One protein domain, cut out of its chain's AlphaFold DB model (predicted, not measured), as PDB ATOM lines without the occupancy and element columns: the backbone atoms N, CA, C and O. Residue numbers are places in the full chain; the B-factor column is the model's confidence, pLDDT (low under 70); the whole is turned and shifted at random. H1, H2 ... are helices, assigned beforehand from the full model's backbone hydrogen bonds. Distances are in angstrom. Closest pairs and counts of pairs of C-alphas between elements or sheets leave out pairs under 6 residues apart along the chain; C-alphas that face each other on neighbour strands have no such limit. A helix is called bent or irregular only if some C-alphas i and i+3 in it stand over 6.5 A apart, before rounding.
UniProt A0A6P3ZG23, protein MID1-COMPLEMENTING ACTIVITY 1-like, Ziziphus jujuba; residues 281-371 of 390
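What this domain is: This is residues 281 to 371 of the 390 residues of the protein "protein MID1-COMPLEMENTING ACTIVITY 1-like" of Ziziphus jujuba (UniProt A0A6P3ZG23). Look for a loose bundle of three helical pieces running the same way, H2, H4 and H5b, with H1 by the end where H2 and H5b begin. H3 packs across H2 and residues 324 to 328 of H4; H5a packs on H4. The 91 printed residues, all helix by class, have five named helices, H1 to H5 in order, compact with radius of gyration 12.0 A, spanning 32 by 28 by 26 A.

Where its parts are: Find C-alpha 281 at (107.071, -10.596, 17.206), where H1, residues 281 to 288, begins. Next come H2, residues 290 to 301, H3, 308 to 320, and H4, 324 to 339, 23.3 A long. H5, residues 345 to 369, one helix by its hydrogen bonds, is bent: C-alphas 354 and 357 are 9.2 A apart. Arm H5a is 345 to 354; H5b, 357 to 369, ends at (113.293, 1.036, 7.021).

How they stand to each other: H2 touches H4, closest C-alphas Val 301 and Leu 335, 5.7 A. Every helix or arm has each O i to N i+4 pair within hydrogen-bond range.

The domain as a whole: The printed part has no cut. Residues 281, 282, 345, 346 and 371 are under pLDDT 70.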
ATOM      1  N   CYS A 281     107.826 -11.394  16.234       58.94
ATOM      2  CA  CYS A 281     107.071 -10.596  17.206       58.94
ATOM      3  C   CYS A 281     106.128  -9.574  16.544       58.94
ATOM      4  O   CYS A 281     105.011  -9.358  17.021       58.94
ATOM      5  N   LEU A 282     106.559  -8.941  15.448       63.88
ATOM      6  CA  LEU A 282     105.747  -7.979  14.700       63.88
ATOM      7  C   LEU A 282     104.611  -8.686  13.950       63.88
ATOM      8  O   LEU A 282     103.471  -8.210  13.925       63.88
ATOM      9  N   SER A 283     104.932  -9.848  13.395       70.75
ATOM     10  CA  SER A 283     104.023 -10.726  12.667       70.75
ATOM     11  C   SER A 283     102.933 -11.287  13.576       70.75
ATOM     12  O   SER A 283     101.751 -11.129  13.278       70.75
ATOM     13  N   LEU A 284     103.304 -11.814  14.750       70.19
ATOM     14  CA  LEU A 284     102.360 -12.267  15.777       70.19
ATOM     15  C   LEU A 284     101.457 -11.123  16.255       70.19
ATOM     16  O   LEU A 284     100.241 -11.283  16.341       70.19
ATOM     17  N   LYS A 285     102.018  -9.934  16.505       70.50
ATOM     18  CA  LYS A 285     101.230  -8.765  16.923       70.50
ATOM     19  C   LYS A 285     100.209  -8.341  15.863       70.50
ATOM     20  O   LYS A 285      99.087  -7.983  16.210       70.50
ATOM     21  N   THR A 286     100.594  -8.378  14.591       76.25
ATOM     22  CA  THR A 286      99.720  -8.001  13.471       76.25
ATOM     23  C   THR A 286      98.661  -9.065  13.197       76.25
ATOM     24  O   THR A 286      97.545  -8.715  12.836       76.25
ATOM     25  N   PHE A 287      98.965 -10.340  13.443       74.75
ATOM     26  CA  PHE A 287      98.003 -11.434  13.341       74.75
ATOM     27  C   PHE A 287      96.898 -11.350  14.407       74.75
ATOM     28  O   PHE A 287      95.718 -11.409  14.077       74.75
ATOM     29  N   PHE A 288      97.259 -11.153  15.681       72.75
ATOM     30  CA  PHE A 288      96.272 -11.060  16.769       72.75
ATOM     31  C   PHE A 288      95.556  -9.708  16.837       72.75
ATOM     32  O   PHE A 288      94.444  -9.620  17.355       72.75
ATOM     33  N   TYR A 289      96.187  -8.638  16.347       80.06
ATOM     34  CA  TYR A 289      95.640  -7.285  16.413       80.06
ATOM     35  C   TYR A 289      95.918  -6.481  15.125       80.06
ATOM     36  O   TYR A 289      96.626  -5.464  15.153       80.06
ATOM     37  N   PRO A 290      95.341  -6.904  13.981       81.50
ATOM     38  CA  PRO A 290      95.592  -6.292  12.673       81.50
ATOM     39  C   PRO A 290      95.145  -4.831  12.616       81.50
ATOM     40  O   PRO A 290      95.836  -3.987  12.049       81.50
ATOM     41  N   CYS A 291      94.037  -4.493  13.281       83.25
ATOM     42  CA  CYS A 291      93.523  -3.127  13.344       83.25
ATOM     43  C   CYS A 291      94.489  -2.156  14.045       83.25
ATOM     44  O   CYS A 291      94.549  -0.978  13.687       83.25
ATOM     45  N   GLY A 292      95.304  -2.630  14.992       83.31
ATOM     46  CA  GLY A 292      96.350  -1.824  15.620       83.31
ATOM     47  C   GLY A 292      97.482  -1.480  14.670       83.31
ATOM     48  O   GLY A 292      97.869  -0.315  14.571       83.31
ATOM     49  N   THR A 293      97.995  -2.482  13.956       84.88
ATOM     50  CA  THR A 293      99.043  -2.277  12.950       84.88
ATOM     51  C   THR A 293      98.526  -1.396  11.815       84.88
ATOM     52  O   THR A 293      99.145  -0.380  11.504       84.88
ATOM     53  N   PHE A 294      97.342  -1.698  11.280       89.50
ATOM     54  CA  PHE A 294      96.723  -0.919  10.214       89.50
ATOM     55  C   PHE A 294      96.467   0.538  10.606       89.50
ATOM     56  O   PHE A 294      96.795   1.454   9.858       89.50
ATOM     57  N   SER A 295      95.898   0.780  11.790       90.00
ATOM     58  CA  SER A 295      95.591   2.144  12.232       90.00
ATOM     59  C   SER A 295      96.839   2.998  12.427       90.00
ATOM     60  O   SER A 295      96.794   4.203  12.185       90.00
ATOM     61  N   TRP A 296      97.959   2.383  12.817       87.44
ATOM     62  CA  TRP A 296      99.254   3.047  12.854       87.44
ATOM     63  C   TRP A 296      99.756   3.372  11.442       87.44
ATOM     64  O   TRP A 296     100.060   4.535  11.188       87.44
ATOM     65  N   ILE A 297      99.751   2.403  10.515       89.69
ATOM     66  CA  ILE A 297     100.154   2.607   9.109       89.69
ATOM     67  C   ILE A 297      99.330   3.736   8.483       89.69
ATOM     68  O   ILE A 297      99.887   4.711   7.988       89.69
ATOM     69  N   ALA A 298      98.000   3.658   8.563       89.44
ATOM     70  CA  ALA A 298      97.099   4.652   7.992       89.44
ATOM     71  C   ALA A 298      97.326   6.050   8.581       89.44
ATOM     72  O   ALA A 298      97.279   7.042   7.855       89.44
ATOM     73  N   ASN A 299      97.594   6.147   9.886       88.50
ATOM     74  CA  ASN A 299      97.870   7.419  10.543       88.50
ATOM     75  C   ASN A 299      99.208   8.024  10.097       88.50
ATOM     76  O   ASN A 299      99.266   9.222   9.834       88.50
ATOM     77  N   VAL A 300     100.247   7.196   9.977       86.44
ATOM     78  CA  VAL A 300     101.590   7.611   9.559       86.44
ATOM     79  C   VAL A 300     101.608   8.009   8.080       86.44
ATOM     80  O   VAL A 300     101.994   9.127   7.761       86.44
ATOM     81  N   VAL A 301     101.096   7.155   7.188       88.94
ATOM     82  CA  VAL A 301     101.049   7.385   5.728       88.94
ATOM     83  C   VAL A 301     100.209   8.607   5.356       88.94
ATOM     84  O   VAL A 301     100.451   9.245   4.339       88.94
ATOM     85  N   THR A 302      99.194   8.945   6.154       86.25
ATOM     86  CA  THR A 302      98.347  10.120   5.894       86.25
ATOM     87  C   THR A 302      98.769  11.368   6.658       86.25
ATOM     88  O   THR A 302      98.006  12.335   6.688       86.25
ATOM     89  N   GLU A 303      99.950  11.355   7.286       84.12
ATOM     90  CA  GLU A 303     100.489  12.473   8.072       84.12
ATOM     91  C   GLU A 303      99.497  12.978   9.139       84.12
ATOM     92  O   GLU A 303      99.358  14.172   9.396       84.12
ATOM     93  N   GLY A 304      98.738  12.060   9.745       81.31
ATOM     94  CA  GLY A 304      97.750  12.374  10.775       81.31
ATOM     95  C   GLY A 304      96.362  12.790  10.275       81.31
ATOM     96  O   GLY A 304      95.459  12.916  11.102       81.31
ATOM     97  N   LYS A 305      96.134  12.936   8.958       85.62
ATOM     98  CA  LYS A 305      94.804  13.270   8.395       85.62
ATOM     99  C   LYS A 305      93.747  12.215   8.738       85.62
ATOM    100  O   LYS A 305      92.581  12.547   8.945       85.62
ATOM    101  N   ILE A 306      94.146  10.944   8.811       87.88
ATOM    102  CA  ILE A 306      93.323   9.865   9.364       87.88
ATOM    103  C   ILE A 306      93.824   9.569  10.782       87.88
ATOM    104  O   ILE A 306      94.939   9.080  10.968       87.88
ATOM    105  N   SER A 307      93.008   9.860  11.799       88.12
ATOM    106  CA  SER A 307      93.311   9.460  13.181       88.12
ATOM    107  C   SER A 307      93.246   7.937  13.332       88.12
ATOM    108  O   SER A 307      92.536   7.263  12.584       88.12
ATOM    109  N   ARG A 308      93.950   7.372  14.322       86.62
ATOM    110  CA  ARG A 308      93.942   5.914  14.550       86.62
ATOM    111  C   ARG A 308      92.539   5.385  14.841       86.62
ATOM    112  O   ARG A 308      92.151   4.368  14.285       86.62
ATOM    113  N   GLU A 309      91.760   6.109  15.641       84.44
ATOM    114  CA  GLU A 309      90.359   5.776  15.939       84.44
ATOM    115  C   GLU A 309      89.504   5.748  14.668       84.44
ATOM    116  O   GLU A 309      88.765   4.795  14.435       84.44
ATOM    117  N   ARG A 310      89.664   6.749  13.789       86.69
ATOM    118  CA  ARG A 310      88.967   6.793  12.498       86.69
ATOM    119  C   ARG A 310      89.395   5.640  11.592       86.69
ATOM    120  O   ARG A 310      88.545   5.048  10.940       86.69
ATOM    121  N   ALA A 311      90.685   5.304  11.561       89.50
ATOM    122  CA  ALA A 311      91.189   4.172  10.789       89.50
ATOM    123  C   ALA A 311      90.622   2.834  11.291       89.50
ATOM    124  O   ALA A 311      90.226   2.013  10.470       89.50
ATOM    125  N   ILE A 312      90.530   2.631  12.612       87.56
ATOM    126  CA  ILE A 312      89.920   1.432  13.210       87.56
ATOM    127  C   ILE A 312      88.430   1.371  12.874       87.56
ATOM    128  O   ILE A 312      87.968   0.347  12.383       87.56
ATOM    129  N   ASN A 313      87.687   2.464  13.076       86.25
ATOM    130  CA  ASN A 313      86.247   2.507  12.804       86.25
ATOM    131  C   ASN A 313      85.938   2.254  11.325       86.25
ATOM    132  O   ASN A 313      85.035   1.482  11.011       86.25
ATOM    133  N   ASN A 314      86.719   2.848  10.421       86.06
ATOM    134  CA  ASN A 314      86.595   2.590   8.992       86.06
ATOM    135  C   ASN A 314      86.934   1.134   8.669       86.06
ATOM    136  O   ASN A 314      86.149   0.474   8.002       86.06
ATOM    137  N   LEU A 315      88.052   0.601   9.171       86.75
ATOM    138  CA  LEU A 315      88.434  -0.788   8.914       86.75
ATOM    139  C   LEU A 315      87.355  -1.765   9.402       86.75
ATOM    140  O   LEU A 315      86.981  -2.668   8.664       86.75
ATOM    141  N   MET A 316      86.810  -1.555  10.602       85.19
ATOM    142  CA  MET A 316      85.710  -2.358  11.141       85.19
ATOM    143  C   MET A 316      84.441  -2.226  10.291       85.19
ATOM    144  O   MET A 316      83.836  -3.237   9.951       85.19
ATOM    145  N   GLY A 317      84.071  -1.006   9.892       84.19
ATOM    146  CA  GLY A 317      82.904  -0.758   9.043       84.19
ATOM    147  C   GLY A 317      83.018  -1.414   7.665       84.19
ATOM    148  O   GLY A 317      82.082  -2.068   7.218       84.19
ATOM    149  N   TYR A 318      84.179  -1.316   7.016       82.81
ATOM    150  CA  TYR A 318      84.428  -1.970   5.732       82.81
ATOM    151  C   TYR A 318      84.515  -3.500   5.863       82.81
ATOM    152  O   TYR A 318      84.083  -4.197   4.949       82.81
ATOM    153  N   SER A 319      84.989  -4.041   6.993       81.38
ATOM    154  CA  SER A 319      84.983  -5.491   7.254       81.38
ATOM    155  C   SER A 319      83.573  -6.088   7.297       81.38
ATOM    156  O   SER A 319      83.386  -7.198   6.809       81.38
ATOM    157  N   VAL A 320      82.575  -5.359   7.813       80.81
ATOM    158  CA  VAL A 320      81.173  -5.830   7.880       80.81
ATOM    159  C   VAL A 320      80.601  -6.138   6.492       80.81
ATOM    160  O   VAL A 320      79.796  -7.052   6.346       80.81
ATOM    161  N   PHE A 321      81.053  -5.419   5.464       76.81
ATOM    162  CA  PHE A 321      80.603  -5.589   4.081       76.81
ATOM    163  C   PHE A 321      81.632  -6.309   3.194       76.81
ATOM    164  O   PHE A 321      81.546  -6.230   1.972       76.81
ATOM    165  N   GLY A 322      82.641  -6.967   3.783       72.62
ATOM    166  CA  GLY A 322      83.706  -7.653   3.033       72.62
ATOM    167  C   GLY A 322      84.647  -6.723   2.250       72.62
ATOM    168  O   GLY A 322      85.427  -7.184   1.424       72.62
ATOM    169  N   GLY A 323      84.598  -5.412   2.499       79.25
ATOM    170  CA  GLY A 323      85.366  -4.380   1.798       79.25
ATOM    171  C   GLY A 323      86.641  -3.924   2.512       79.25
ATOM    172  O   GLY A 323      87.225  -2.912   2.121       79.25
ATOM    173  N   CYS A 324      87.080  -4.604   3.575       80.88
ATOM    174  CA  CYS A 324      88.262  -4.194   4.345       80.88
ATOM    175  C   CYS A 324      89.538  -4.166   3.494       80.88
ATOM    176  O   CYS A 324      90.319  -3.225   3.624       80.88
ATOM    177  N   CYS A 325      89.681  -5.109   2.558       80.00
ATOM    178  CA  CYS A 325      90.787  -5.155   1.602       80.00
ATOM    179  C   CYS A 325      90.791  -3.950   0.651       80.00
ATOM    180  O   CYS A 325      91.858  -3.474   0.278       80.00
ATOM    181  N   CYS A 326      89.618  -3.415   0.290       79.88
ATOM    182  CA  CYS A 326      89.513  -2.197  -0.521       79.88
ATOM    183  C   CYS A 326      90.001  -0.971   0.257       79.88
ATOM    184  O   CYS A 326      90.685  -0.104  -0.279       79.88
ATOM    185  N   TYR A 327      89.659  -0.886   1.543       85.12
ATOM    186  CA  TYR A 327      90.108   0.227   2.369       85.12
ATOM    187  C   TYR A 327      91.610   0.149   2.662       85.12
ATOM    188  O   TYR A 327      92.310   1.162   2.571       85.12
ATOM    189  N   SER A 328      92.124  -1.044   2.968       83.50
ATOM    190  CA  SER A 328      93.541  -1.230   3.259       83.50
ATOM    191  C   SER A 328      94.426  -1.070   2.021       83.50
ATOM    192  O   SER A 328      95.464  -0.411   2.110       83.50
ATOM    193  N   CYS A 329      93.978  -1.522   0.844       85.81
ATOM    194  CA  CYS A 329      94.711  -1.304  -0.404       85.81
ATOM    195  C   CYS A 329      94.795   0.183  -0.787       85.81
ATOM    196  O   CYS A 329      95.830   0.629  -1.276       85.81
ATOM    197  N   CYS A 330      93.769   0.995  -0.493       86.06
ATOM    198  CA  CYS A 330      93.842   2.445  -0.699       86.06
ATOM    199  C   CYS A 330      94.926   3.110   0.164       86.06
ATOM    200  O   CYS A 330      95.534   4.092  -0.263       86.06
ATOM    201  N   ILE A 331      95.163   2.609   1.379       88.50
ATOM    202  CA  ILE A 331      96.245   3.101   2.240       88.50
ATOM    203  C   ILE A 331      97.605   2.626   1.721       88.50
ATOM    204  O   ILE A 331      98.531   3.435   1.649       88.50
ATOM    205  N   ARG A 332      97.711   1.370   1.276       88.69
ATOM    206  CA  ARG A 332      98.919   0.830   0.635       88.69
ATOM    207  C   ARG A 332      99.322   1.621  -0.609       88.69
ATOM    208  O   ARG A 332     100.481   1.999  -0.749       88.69
ATOM    209  N   LYS A 333      98.354   1.959  -1.463       86.62
ATOM    210  CA  LYS A 333      98.569   2.814  -2.633       86.62
ATOM    211  C   LYS A 333      99.184   4.160  -2.244       86.62
ATOM    212  O   LYS A 333     100.187   4.563  -2.821       86.62
ATOM    213  N   LYS A 334      98.632   4.824  -1.223       86.88
ATOM    214  CA  LYS A 334      99.172   6.098  -0.715       86.88
ATOM    215  C   LYS A 334     100.593   5.960  -0.176       86.88
ATOM    216  O   LYS A 334     101.373   6.896  -0.308       86.88
ATOM    217  N   LEU A 335     100.928   4.825   0.436       89.31
ATOM    218  CA  LEU A 335     102.287   4.536   0.892       89.31
ATOM    219  C   LEU A 335     103.244   4.428  -0.301       89.31
ATOM    220  O   LEU A 335     104.291   5.069  -0.291       89.31
ATOM    221  N   ARG A 336     102.867   3.688  -1.351       87.19
ATOM    222  CA  ARG A 336     103.681   3.579  -2.571       87.19
ATOM    223  C   ARG A 336     103.882   4.926  -3.254       87.19
ATOM    224  O   ARG A 336     105.003   5.245  -3.627       87.19
ATOM    225  N   GLU A 337     102.829   5.738  -3.344       85.25
ATOM    226  CA  GLU A 337     102.900   7.100  -3.888       85.25
ATOM    227  C   GLU A 337     103.870   7.994  -3.094       85.25
ATOM    228  O   GLU A 337     104.614   8.760  -3.699       85.25
ATOM    229  N   HIS A 338     103.932   7.867  -1.760       83.31
ATOM    230  CA  HIS A 338     104.883   8.634  -0.936       83.31
ATOM    231  C   HIS A 338     106.348   8.279  -1.202       83.31
ATOM    232  O   HIS A 338     107.220   9.132  -1.045       83.31
ATOM    233  N   PHE A 339     106.625   7.030  -1.574       81.88
ATOM    234  CA  PHE A 339     107.984   6.523  -1.762       81.88
ATOM    235  C   PHE A 339     108.358   6.272  -3.221       81.88
ATOM    236  O   PHE A 339     109.451   5.775  -3.475       81.88
ATOM    237  N   ASN A 340     107.473   6.625  -4.156       82.25
ATOM    238  CA  ASN A 340     107.609   6.356  -5.584       82.25
ATOM    239  C   ASN A 340     107.890   4.869  -5.893       82.25
ATOM    240  O   ASN A 340     108.744   4.555  -6.719       82.25
ATOM    241  N   ILE A 341     107.191   3.967  -5.187       83.75
ATOM    242  CA  ILE A 341     107.328   2.512  -5.347       83.75
ATOM    243  C   ILE A 341     106.429   2.021  -6.489       83.75
ATOM    244  O   ILE A 341     105.217   2.281  -6.492       83.75
ATOM    245  N   GLU A 342     107.003   1.269  -7.430       77.19
ATOM    246  CA  GLU A 342     106.275   0.732  -8.584       77.19
ATOM    247  C   GLU A 342     105.153  -0.248  -8.164       77.19
ATOM    248  O   GLU A 342     105.253  -0.970  -7.169       77.19
ATOM    249  N   GLY A 343     104.022  -0.235  -8.884       75.56
ATOM    250  CA  GLY A 343     102.921  -1.185  -8.667       75.56
ATOM    251  C   GLY A 343     101.527  -0.683  -9.062       75.56
ATOM    252  O   GLY A 343     101.268   0.523  -9.168       75.56
ATOM    253  N   GLY A 344     100.583  -1.609  -9.235       77.12
ATOM    254  CA  GLY A 344      99.195  -1.313  -9.596       77.12
ATOM    255  C   GLY A 344      98.226  -1.263  -8.409       77.12
ATOM    256  O   GLY A 344      98.437  -1.882  -7.370       77.12
ATOM    257  N   SER A 345      97.097  -0.560  -8.568       69.19
ATOM    258  CA  SER A 345      95.993  -0.631  -7.587       69.19
ATOM    259  C   SER A 345      95.369  -2.037  -7.512       69.19
ATOM    260  O   SER A 345      94.875  -2.424  -6.457       69.19
ATOM    261  N   CYS A 346      95.438  -2.816  -8.601       68.38
ATOM    262  CA  CYS A 346      95.066  -4.233  -8.598       68.38
ATOM    263  C   CYS A 346      96.051  -5.090  -7.792       68.38
ATOM    264  O   CYS A 346      95.603  -5.926  -7.012       68.38
ATOM    265  N   ASP A 347      97.361  -4.854  -7.914       72.69
ATOM    266  CA  ASP A 347      98.378  -5.602  -7.160       72.69
ATOM    267  C   ASP A 347      98.244  -5.354  -5.653       72.69
ATOM    268  O   ASP A 347      98.302  -6.288  -4.855       72.69
ATOM    269  N   ASP A 348      97.978  -4.108  -5.249       79.62
ATOM    270  CA  ASP A 348      97.740  -3.755  -3.846       79.62
ATOM    271  C   ASP A 348      96.485  -4.425  -3.280       79.62
ATOM    272  O   ASP A 348      96.481  -4.886  -2.136       79.62
ATOM    273  N   TYR A 349      95.417  -4.480  -4.079       74.00
ATOM    274  CA  TYR A 349      94.180  -5.153  -3.702       74.00
ATOM    275  C   TYR A 349      94.394  -6.662  -3.547       74.00
ATOM    276  O   TYR A 349      94.012  -7.228  -2.523       74.00
ATOM    277  N   LEU A 350      95.061  -7.301  -4.512       70.25
ATOM    278  CA  LEU A 350      95.377  -8.730  -4.464       70.25
ATOM    279  C   LEU A 350      96.305  -9.069  -3.297       70.25
ATOM    280  O   LEU A 350      96.104 -10.079  -2.632       70.25
ATOM    281  N   THR A 351      97.266  -8.204  -2.986       77.31
ATOM    282  CA  THR A 351      98.184  -8.398  -1.858       77.31
ATOM    283  C   THR A 351      97.434  -8.437  -0.519       77.31
ATOM    284  O   THR A 351      97.669  -9.324   0.305       77.31
ATOM    285  N   HIS A 352      96.466  -7.534  -0.320       78.88
ATOM    286  CA  HIS A 352      95.603  -7.527   0.871       78.88
ATOM    287  C   HIS A 352      94.563  -8.654   0.878       78.88
ATOM    288  O   HIS A 352      94.246  -9.170   1.948       78.88
ATOM    289  N   LEU A 353      94.063  -9.066  -0.292       76.06
ATOM    290  CA  LEU A 353      93.122 -10.181  -0.432       76.06
ATOM    291  C   LEU A 353      93.777 -11.541  -0.140       76.06
ATOM    292  O   LEU A 353      93.170 -12.378   0.521       76.06
ATOM    293  N   MET A 354      95.011 -11.750  -0.608       73.25
ATOM    294  CA  MET A 354      95.750 -13.010  -0.463       73.25
ATOM    295  C   MET A 354      96.349 -13.181   0.937       73.25
ATOM    296  O   MET A 354      96.249 -14.256   1.523       73.25
ATOM    297  N   CYS A 355      96.969 -12.134   1.499       78.94
ATOM    298  CA  CYS A 355      97.446 -12.146   2.883       78.94
ATOM    299  C   CYS A 355      97.489 -10.730   3.474       78.94
ATOM    300  O   CYS A 355      98.536 -10.081   3.509       78.94
ATOM    301  N   CYS A 356      96.365 -10.277   4.035       76.62
ATOM    302  CA  CYS A 356      96.268  -8.978   4.710       76.62
ATOM    303  C   CYS A 356      97.341  -8.800   5.807       76.62
ATOM    304  O   CYS A 356      97.981  -7.754   5.898       76.62
ATOM    305  N   CYS A 357      97.616  -9.843   6.599       77.25
ATOM    306  CA  CYS A 357      98.638  -9.788   7.651       77.25
ATOM    307  C   CYS A 357     100.044  -9.534   7.087       77.25
ATOM    308  O   CYS A 357     100.760  -8.675   7.594       77.25
ATOM    309  N   CYS A 358     100.421 -10.250   6.028       80.50
ATOM    310  CA  CYS A 358     101.720 -10.120   5.374       80.50
ATOM    311  C   CYS A 358     101.862  -8.741   4.717       80.50
ATOM    312  O   CYS A 358     102.883  -8.080   4.884       80.50
ATOM    313  N   ALA A 359     100.797  -8.271   4.057       84.19
ATOM    314  CA  ALA A 359     100.727  -6.947   3.449       84.19
ATOM    315  C   ALA A 359     100.977  -5.834   4.478       84.19
ATOM    316  O   ALA A 359     101.826  -4.967   4.269       84.19
ATOM    317  N   MET A 360     100.298  -5.902   5.630       85.00
ATOM    318  CA  MET A 360     100.467  -4.937   6.719       85.00
ATOM    319  C   MET A 360     101.852  -5.011   7.372       85.00
ATOM    320  O   MET A 360     102.402  -3.981   7.758       85.00
ATOM    321  N   VAL A 361     102.429  -6.208   7.514       83.06
ATOM    322  CA  VAL A 361     103.794  -6.368   8.041       83.06
ATOM    323  C   VAL A 361     104.814  -5.767   7.074       83.06
ATOM    324  O   VAL A 361     105.682  -5.016   7.514       83.06
ATOM    325  N   GLN A 362     104.677  -6.023   5.771       86.38
ATOM    326  CA  GLN A 362     105.528  -5.432   4.739       86.38
ATOM    327  C   GLN A 362     105.436  -3.899   4.749       86.38
ATOM    328  O   GLN A 362     106.456  -3.224   4.828       86.38
ATOM    329  N   GLU A 363     104.221  -3.341   4.746       88.19
ATOM    330  CA  GLU A 363     103.980  -1.888   4.781       88.19
ATOM    331  C   GLU A 363     104.596  -1.224   6.006       88.19
ATOM    332  O   GLU A 363     105.216  -0.165   5.914       88.19
ATOM    333  N   ARG A 364     104.433  -1.853   7.171       84.62
ATOM    334  CA  ARG A 364     104.997  -1.335   8.409       84.62
ATOM    335  C   ARG A 364     106.522  -1.345   8.389       84.62
ATOM    336  O   ARG A 364     107.124  -0.356   8.797       84.62
ATOM    337  N   ARG A 365     107.136  -2.418   7.896       80.56
ATOM    338  CA  ARG A 365     108.593  -2.489   7.767       80.56
ATOM    339  C   ARG A 365     109.131  -1.496   6.757       80.56
ATOM    340  O   ARG A 365     110.153  -0.882   7.025       80.56
ATOM    341  N   GLU A 366     108.428  -1.280   5.652       86.38
ATOM    342  CA  GLU A 366     108.821  -0.278   4.664       86.38
ATOM    343  C   GLU A 366     108.880   1.126   5.288       86.38
ATOM    344  O   GLU A 366     109.833   1.874   5.074       86.38
ATOM    345  N   LEU A 367     107.898   1.467   6.133       84.50
ATOM    346  CA  LEU A 367     107.878   2.735   6.870       84.50
ATOM    347  C   LEU A 367     109.024   2.854   7.884       84.50
ATOM    348  O   LEU A 367     109.595   3.939   8.034       84.50
ATOM    349  N   GLU A 368     109.346   1.760   8.578       79.94
ATOM    350  CA  GLU A 368     110.424   1.700   9.570       79.94
ATOM    351  C   GLU A 368     111.812   1.781   8.891       79.94
ATOM    352  O   GLU A 368     112.638   2.597   9.301       79.94
ATOM    353  N   LEU A 369     112.042   1.040   7.799       79.25
ATOM    354  CA  LEU A 369     113.293   1.036   7.021       79.25
ATOM    355  C   LEU A 369     113.587   2.393   6.378       79.25
ATOM    356  O   LEU A 369     114.720   2.880   6.419       79.25
ATOM    357  N   ARG A 370     112.558   3.052   5.837       78.75
ATOM    358  CA  ARG A 370     112.692   4.368   5.198       78.75
ATOM    359  C   ARG A 370     112.684   5.534   6.194       78.75
ATOM    360  O   ARG A 370     112.657   6.689   5.773       78.75
ATOM    361  N   ASN A 371     112.725   5.251   7.504       67.00
ATOM    362  CA  ASN A 371     112.719   6.236   8.593       67.00
ATOM    363  C   ASN A 371     111.609   7.294   8.447       67.00
ATOM    364  O   ASN A 371     111.812   8.485   8.712       67.00
TER     365      ASN A 371